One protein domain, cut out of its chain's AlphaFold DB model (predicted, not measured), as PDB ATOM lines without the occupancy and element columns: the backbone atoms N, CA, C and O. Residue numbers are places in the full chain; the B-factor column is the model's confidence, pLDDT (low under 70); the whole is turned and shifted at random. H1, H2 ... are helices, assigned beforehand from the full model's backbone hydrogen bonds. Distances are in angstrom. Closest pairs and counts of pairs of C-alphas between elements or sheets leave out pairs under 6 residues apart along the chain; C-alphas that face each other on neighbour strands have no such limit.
ATOM      1  N   GLU A 110     186.025 214.035 187.929       55.57
ATOM      2  CA  GLU A 110     187.478 213.962 188.123       55.57
ATOM      3  C   GLU A 110     188.213 213.322 186.933       55.57
ATOM      4  O   GLU A 110     189.199 213.877 186.448       55.57
ATOM      5  N   LYS A 111     187.718 212.192 186.408       58.02
ATOM      6  CA  LYS A 111     188.346 211.499 185.270       58.02
ATOM      7  C   LYS A 111     188.112 212.217 183.946       58.02
ATOM      8  O   LYS A 111     188.979 212.151 183.080       58.02
ATOM      9  N   ILE A 112     186.976 212.895 183.778       56.05
ATOM     10  CA  ILE A 112     186.698 213.732 182.602       56.05
ATOM     11  C   ILE A 112     187.738 214.851 182.543       56.05
ATOM     12  O   ILE A 112     188.397 215.005 181.521       56.05
ATOM     13  N   ASN A 113     187.962 215.560 183.655       55.54
ATOM     14  CA  ASN A 113     188.976 216.612 183.727       55.54
ATOM     15  C   ASN A 113     190.396 216.081 183.489       55.54
ATOM     16  O   ASN A 113     191.167 216.711 182.767       55.54
ATOM     17  N   GLU A 114     190.748 214.924 184.058       57.01
ATOM     18  CA  GLU A 114     192.048 214.288 183.817       57.01
ATOM     19  C   GLU A 114     192.224 213.908 182.339       57.01
ATOM     20  O   GLU A 114     193.271 214.177 181.751       57.01
ATOM     21  N   ILE A 115     191.195 213.340 181.701       57.04
ATOM     22  CA  ILE A 115     191.243 212.960 180.289       57.04
ATOM     23  C   ILE A 115     191.299 214.195 179.399       57.04
ATOM     24  O   ILE A 115     192.201 214.249 178.576       57.04
ATOM     25  N   SER A 116     190.443 215.205 179.575       57.00
ATOM     26  CA  SER A 116     190.529 216.453 178.801       57.00
ATOM     27  C   SER A 116     191.915 217.090 178.930       57.00
ATOM     28  O   SER A 116     192.511 217.464 177.923       57.00
ATOM     29  N   GLN A 117     192.511 217.090 180.129       56.25
ATOM     30  CA  GLN A 117     193.903 217.514 180.312       56.25
ATOM     31  C   GLN A 117     194.894 216.616 179.558       56.25
ATOM     32  O   GLN A 117     195.819 217.130 178.934       56.25
ATOM     33  N   ILE A 118     194.739 215.290 179.576       55.21
ATOM     34  CA  ILE A 118     195.587 214.365 178.805       55.21
ATOM     35  C   ILE A 118     195.434 214.603 177.297       55.21
ATOM     36  O   ILE A 118     196.441 214.601 176.591       55.21
ATOM     37  N   LEU A 119     194.217 214.817 176.790       54.19
ATOM     38  CA  LEU A 119     193.943 215.052 175.371       54.19
ATOM     39  C   LEU A 119     194.542 216.400 174.935       54.19
ATOM     40  O   LEU A 119     195.283 216.437 173.950       54.19
ATOM     41  N   GLU A 120     194.362 217.458 175.728       53.04
ATOM     42  CA  GLU A 120     194.990 218.772 175.523       53.04
ATOM     43  C   GLU A 120     196.524 218.680 175.555       53.04
ATOM     44  O   GLU A 120     197.209 219.136 174.634       53.04
ATOM     45  N   ASN A 121     197.084 218.005 176.561       47.69
ATOM     46  CA  ASN A 121     198.531 217.840 176.714       47.69
ATOM     47  C   ASN A 121     199.135 216.932 175.637       47.69
ATOM     48  O   ASN A 121     200.281 217.127 175.238       47.69
ATOM     49  N   SER A 122     198.378 215.958 175.124       48.97
ATOM     50  CA  SER A 122     198.807 215.117 174.001       48.97
ATOM     51  C   SER A 122     198.867 215.881 172.672       48.97
ATOM     52  O   SER A 122     199.508 215.425 171.720       48.97
ATOM     53  N   ASN A 123     198.218 217.047 172.604       47.82
ATOM     54  CA  ASN A 123     198.263 217.953 171.465       47.82
ATOM     55  C   ASN A 123     199.324 219.048 171.597       47.82
ATOM     56  O   ASN A 123     199.890 219.466 170.587       47.82
ATOM     57  N   LEU A 124     199.665 219.457 172.821       44.89
ATOM     58  CA  LEU A 124     200.797 220.340 173.103       44.89
ATOM     59  C   LEU A 124     202.103 219.542 173.015       44.89
ATOM     60  O   LEU A 124     202.731 219.189 174.011       44.89
ATOM     61  N   ASN A 125     202.494 219.225 171.785       42.46
ATOM     62  CA  ASN A 125     203.556 218.283 171.453       42.46
ATOM     63  C   ASN A 125     204.982 218.801 171.718       42.46
ATOM     64  O   ASN A 125     205.913 218.473 170.992       42.46
ATOM     65  N   ASP A 126     205.181 219.572 172.785       53.96
ATOM     66  CA  ASP A 126     206.515 219.850 173.288       53.96
ATOM     67  C   ASP A 126     206.504 219.838 174.821       53.96
ATOM     68  O   ASP A 126     206.659 220.851 175.498       53.96
ATOM     69  N   ARG A 127     206.353 218.642 175.405       53.44
ATOM     70  CA  ARG A 127     206.590 218.386 176.843       53.44
ATOM     71  C   ARG A 127     207.892 219.037 177.335       53.44
ATOM     72  O   ARG A 127     207.995 219.424 178.496       53.44
ATOM     73  N   ALA A 128     208.879 219.165 176.446       56.78
ATOM     74  CA  ALA A 128     210.123 219.873 176.695       56.78
ATOM     75  C   ALA A 128     209.920 221.376 176.952       56.78
ATOM     76  O   ALA A 128     210.557 221.908 177.858       56.78
ATOM     77  N   THR A 129     209.033 222.061 176.221       55.94
ATOM     78  CA  THR A 129     208.757 223.492 176.442       55.94
ATOM     79  C   THR A 129     207.961 223.720 177.715       55.94
ATOM     80  O   THR A 129     208.317 224.616 178.477       55.94
ATOM     81  N   ILE A 130     206.967 222.872 178.006       54.64
ATOM     82  CA  ILE A 130     206.181 222.954 179.249       54.64
ATOM     83  C   ILE A 130     207.096 222.778 180.461       54.64
ATOM     84  O   ILE A 130     207.135 223.640 181.336       54.64
ATOM     85  N   LYS A 131     207.916 221.719 180.472       67.71
ATOM     86  CA  LYS A 131     208.873 221.475 181.558       67.71
ATOM     87  C   LYS A 131     209.847 222.648 181.727       67.71
ATOM     88  O   LYS A 131     210.149 223.053 182.845       67.71
ATOM     89  N   ARG A 132     210.298 223.242 180.617       67.58
ATOM     90  CA  ARG A 132     211.206 224.397 180.634       67.58
ATOM     91  C   ARG A 132     210.530 225.678 181.139       67.58
ATOM     92  O   ARG A 132     211.183 226.473 181.807       67.58
ATOM     93  N   LEU A 133     209.238 225.870 180.863       67.58
ATOM     94  CA  LEU A 133     208.422 226.961 181.411       67.58
ATOM     95  C   LEU A 133     208.188 226.794 182.919       67.58
ATOM     96  O   LEU A 133     208.277 227.774 183.662       67.58
ATOM     97  N   GLU A 134     207.945 225.569 183.388       70.23
ATOM     98  CA  GLU A 134     207.816 225.263 184.818       70.23
ATOM     99  C   GLU A 134     209.126 225.516 185.574       70.23
ATOM    100  O   GLU A 134     209.122 226.188 186.607       70.23
ATOM    101  N   GLU A 135     210.258 225.053 185.032       78.20
ATOM    102  CA  GLU A 135     211.599 225.296 185.581       78.20
ATOM    103  C   GLU A 135     211.935 226.800 185.633       78.20
ATOM    104  O   GLU A 135     212.444 227.296 186.646       78.20
ATOM    105  N   LEU A 136     211.589 227.556 184.582       77.66
ATOM    106  CA  LEU A 136     211.728 229.018 184.544       77.66
ATOM    107  C   LEU A 136     210.869 229.715 185.605       77.66
ATOM    108  O   LEU A 136     211.345 230.593 186.322       77.66
ATOM    109  N   THR A 137     209.612 229.303 185.745       77.52
ATOM    110  CA  THR A 137     208.687 229.905 186.715       77.52
ATOM    111  C   THR A 137     209.116 229.592 188.153       77.52
ATOM    112  O   THR A 137     209.043 230.447 189.039       77.52
ATOM    113  N   ALA A 138     209.593 228.372 188.412       78.77
ATOM    114  CA  ALA A 138     210.093 227.966 189.722       78.77
ATOM    115  C   ALA A 138     211.364 228.732 190.116       78.77
ATOM    116  O   ALA A 138     211.484 229.183 191.258       78.77
ATOM    117  N   SER A 139     212.289 228.920 189.173       83.07
ATOM    118  CA  SER A 139     213.508 229.698 189.406       83.07
ATOM    119  C   SER A 139     213.209 231.185 189.620       83.07
ATOM    120  O   SER A 139     213.725 231.754 190.579       83.07
ATOM    121  N   GLU A 140     212.311 231.799 188.843       80.40
ATOM    122  CA  GLU A 140     211.861 233.185 189.064       80.40
ATOM    123  C   GLU A 140     211.310 233.385 190.486       80.40
ATOM    124  O   GLU A 140     211.735 234.299 191.199       80.40
ATOM    125  N   ARG A 141     210.458 232.464 190.958       77.16
ATOM    126  CA  ARG A 141     209.937 232.479 192.336       77.16
ATOM    127  C   ARG A 141     211.033 232.312 193.387       77.16
ATOM    128  O   ARG A 141     211.000 232.992 194.414       77.16
ATOM    129  N   ALA A 142     211.993 231.419 193.150       80.88
ATOM    130  CA  ALA A 142     213.112 231.203 194.062       80.88
ATOM    131  C   ALA A 142     213.972 232.470 194.198       80.88
ATOM    132  O   ALA A 142     214.311 232.857 195.315       80.88
ATOM    133  N   PHE A 143     214.252 233.166 193.091       83.86
ATOM    134  CA  PHE A 143     214.992 234.431 193.111       83.86
ATOM    135  C   PHE A 143     214.203 235.571 193.756       83.86
ATOM    136  O   PHE A 143     214.776 236.324 194.545       83.86
ATOM    137  N   ALA A 144     212.898 235.686 193.493       80.98
ATOM    138  CA  ALA A 144     212.049 236.673 194.159       80.98
ATOM    139  C   ALA A 144     212.049 236.471 195.689       80.98
ATOM    140  O   ALA A 144     212.217 237.424 196.454       80.98
ATOM    141  N   ALA A 145     211.954 235.218 196.153       78.97
ATOM    142  CA  ALA A 145     212.034 234.876 197.572       78.97
ATOM    143  C   ALA A 145     213.426 235.151 198.169       78.97
ATOM    144  O   ALA A 145     213.528 235.754 199.237       78.97
ATOM    145  N   ALA A 146     214.495 234.769 197.464       81.16
ATOM    146  CA  ALA A 146     215.879 235.020 197.863       81.16
ATOM    147  C   ALA A 146     216.168 236.524 198.019       81.16
ATOM    148  O   ALA A 146     216.789 236.940 199.004       81.16
ATOM    149  N   ARG A 147     215.661 237.345 197.088       80.29
ATOM    150  CA  ARG A 147     215.782 238.807 197.119       80.29
ATOM    151  C   ARG A 147     215.037 239.396 198.311       80.29
ATOM    152  O   ARG A 147     215.586 240.236 199.018       80.29
ATOM    153  N   LYS A 148     213.814 238.920 198.569       78.52
ATOM    154  CA  LYS A 148     212.992 239.361 199.706       78.52
ATOM    155  C   LYS A 148     213.599 238.971 201.056       78.52
ATOM    156  O   LYS A 148     213.499 239.735 202.009       78.52
ATOM    157  N   ALA A 149     214.273 237.824 201.127       80.35
ATOM    158  CA  ALA A 149     215.013 237.381 202.307       80.35
ATOM    159  C   ALA A 149     216.361 238.109 202.504       80.35
ATOM    160  O   ALA A 149     217.048 237.855 203.490       80.35
ATOM    161  N   GLY A 150     216.767 238.989 201.578       81.82
ATOM    162  CA  GLY A 150     218.043 239.709 201.648       81.82
ATOM    163  C   GLY A 150     219.274 238.836 201.385       81.82
ATOM    164  O   GLY A 150     220.397 239.243 201.682       81.82
ATOM    165  N   SER A 151     219.089 237.631 200.840       82.59
ATOM    166  CA  SER A 151     220.202 236.750 200.480       82.59
ATOM    167  C   SER A 151     220.928 237.265 199.231       82.59
ATOM    168  O   SER A 151     220.316 237.840 198.327       82.59
ATOM    169  N   LYS A 152     222.254 237.086 199.178       82.29
ATOM    170  CA  LYS A 152     223.052 237.478 198.009       82.29
ATOM    171  C   LYS A 152     222.729 236.555 196.837       82.29
ATOM    172  O   LYS A 152     222.989 235.358 196.900       82.29
ATOM    173  N   ILE A 153     222.184 237.142 195.780       82.38
ATOM    174  CA  ILE A 153     221.896 236.477 194.511       82.38
ATOM    175  C   ILE A 153     223.124 236.584 193.610       82.38
ATOM    176  O   ILE A 153     223.657 237.678 193.420       82.38
ATOM    177  N   ASP A 154     223.549 235.456 193.047       86.75
ATOM    178  CA  ASP A 154     224.574 235.440 192.007       86.75
ATOM    179  C   ASP A 154     224.056 236.153 190.746       86.75
ATOM    180  O   ASP A 154     223.020 235.785 190.180       86.75
ATOM    181  N   GLN A 155     224.769 237.197 190.320       85.11
ATOM    182  CA  GLN A 155     224.370 237.998 189.166       85.11
ATOM    183  C   GLN A 155     224.519 237.247 187.843       85.11
ATOM    184  O   GLN A 155     223.759 237.518 186.913       85.11
ATOM    185  N   GLU A 156     225.446 236.293 187.742       86.78
ATOM    186  CA  GLU A 156     225.622 235.517 186.513       86.78
ATOM    187  C   GLU A 156     224.392 234.638 186.252       86.78
ATOM    188  O   GLU A 156     223.842 234.621 185.145       86.78
ATOM    189  N   ILE A 157     223.887 233.984 187.303       85.45
ATOM    190  CA  ILE A 157     222.694 233.133 187.228       85.45
ATOM    191  C   ILE A 157     221.447 233.974 186.930       85.45
ATOM    192  O   ILE A 157     220.606 233.567 186.126       85.45
ATOM    193  N   LEU A 158     221.345 235.168 187.519       85.74
ATOM    194  CA  LEU A 158     220.223 236.072 187.274       85.74
ATOM    195  C   LEU A 158     220.163 236.543 185.812       85.74
ATOM    196  O   LEU A 158     219.092 236.541 185.201       85.74
ATOM    197  N   ASN A 159     221.311 236.895 185.228       88.14
ATOM    198  CA  ASN A 159     221.401 237.308 183.826       88.14
ATOM    199  C   ASN A 159     221.047 236.160 182.872       88.14
ATOM    200  O   ASN A 159     220.351 236.371 181.874       88.14
ATOM    201  N   LYS A 160     221.478 234.934 183.196       87.85
ATOM    202  CA  LYS A 160     221.110 233.734 182.436       87.85
ATOM    203  C   LYS A 160     219.599 233.497 182.464       87.85
ATOM    204  O   LYS A 160     218.998 233.302 181.410       87.85
ATOM    205  N   LEU A 161     218.983 233.599 183.641       85.33
ATOM    206  CA  LEU A 161     217.539 233.439 183.807       85.33
ATOM    207  C   LEU A 161     216.742 234.477 183.001       85.33
ATOM    208  O   LEU A 161     215.757 234.132 182.349       85.33
ATOM    209  N   ALA A 162     217.186 235.737 183.005       86.44
ATOM    210  CA  ALA A 162     216.562 236.800 182.223       86.44
ATOM    211  C   ALA A 162     216.639 236.532 180.707       86.44
ATOM    212  O   ALA A 162     215.639 236.685 180.005       86.44
ATOM    213  N   SER A 163     217.797 236.076 180.210       84.99
ATOM    214  CA  SER A 163     217.990 235.694 178.801       84.99
ATOM    215  C   SER A 163     217.089 234.524 178.395       84.99
ATOM    216  O   SER A 163     216.438 234.568 177.349       84.99
ATOM    217  N   ASP A 164     217.001 233.493 179.240       82.57
ATOM    218  CA  ASP A 164     216.176 232.314 178.979       82.57
ATOM    219  C   ASP A 164     214.680 232.667 178.969       82.57
ATOM    220  O   ASP A 164     213.961 232.262 178.052       82.57
ATOM    221  N   LYS A 165     214.213 233.499 179.912       77.56
ATOM    222  CA  LYS A 165     212.820 233.975 179.939       77.56
ATOM    223  C   LYS A 165     212.471 234.792 178.694       77.56
ATOM    224  O   LYS A 165     211.411 234.570 178.100       77.56
ATOM    225  N   GLN A 166     213.362 235.687 178.267       78.66
ATOM    226  CA  GLN A 166     213.146 236.507 177.077       78.66
ATOM    227  C   GLN A 166     213.063 235.648 175.808       78.66
ATOM    228  O   GLN A 166     212.194 235.889 174.972       78.66
ATOM    229  N   LYS A 167     213.900 234.611 175.680       73.57
ATOM    230  CA  LYS A 167     213.859 233.677 174.540       73.57
ATOM    231  C   LYS A 167     212.583 232.838 174.496       73.57
ATOM    232  O   LYS A 167     212.074 232.588 173.411       73.57
ATOM    233  N   LEU A 168     212.091 232.385 175.651       69.27
ATOM    234  CA  LEU A 168     210.941 231.476 175.729       69.27
ATOM    235  C   LEU A 168     209.585 232.187 175.719       69.27
ATOM    236  O   LEU A 168     208.625 231.641 175.190       69.27
ATOM    237  N   THR A 169     209.490 233.384 176.299       71.56
ATOM    238  CA  THR A 169     208.199 234.078 176.487       71.56
ATOM    239  C   THR A 169     208.130 235.459 175.840       71.56
ATOM    240  O   THR A 169     207.046 236.025 175.742       71.56
ATOM    241  N   GLY A 170     209.265 236.046 175.441       72.70
ATOM    242  CA  GLY A 170     209.337 237.442 174.994       72.70
ATOM    243  C   GLY A 170     209.135 238.476 176.111       72.70
ATOM    244  O   GLY A 170     209.078 239.670 175.827       72.70
TER     245      GLY A 170
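AT A GLANCE: This is residues 110 to 170 of the 458 residues of the protein "Imp2'p" of Candida albicans (strain SC5314 / ATCC MYA-2876) (UniProt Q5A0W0). The long helix H2 and the shorter H3, folded back over part of it, make a helical hairpin; beyond the start of H2, residues 110 to 120 of H1 stick out as an arm. The printed part has 61 residues, all helix in class, with three named helices in the order H1, H2, H3 and no named strand. It is only just extended, close to loose, with a radius of gyration of the C-alphas of 15.9 A, and spans 46 by 25 by 15 A.

HOW THE PARTS SIT: H2, residues 127 to 148, touches H3, residues 155 to 169, with residues 133 to 140 alone. The closest C-alphas, those of Leu 136 and Lys 165, are 6.9 A apart. The two run opposite ways at a steep tilt of 41 degrees. H1, residues 110 to 123, is apart from H3, and only just apart from H2, closest 8.1 A. In H1, H2 and H3 every O i to N i+4 pair is within hydrogen-bond range.

IN THESE COORDINATES: H2 is 31.7 A long, from C-alpha 127 at (206.590, 218.386, 176.843). H3 measures 20.9 A, ending at C-alpha 169 at (208.199, 234.078, 176.487), and H1 20.2 A.

THE WHOLE: The C-alphas farthest apart, of Ile 112 and Lys 152, are 46.1 A apart. The printed part has no cut and no long link. pLDDT is under 70 at residues 110 to 133 and 168.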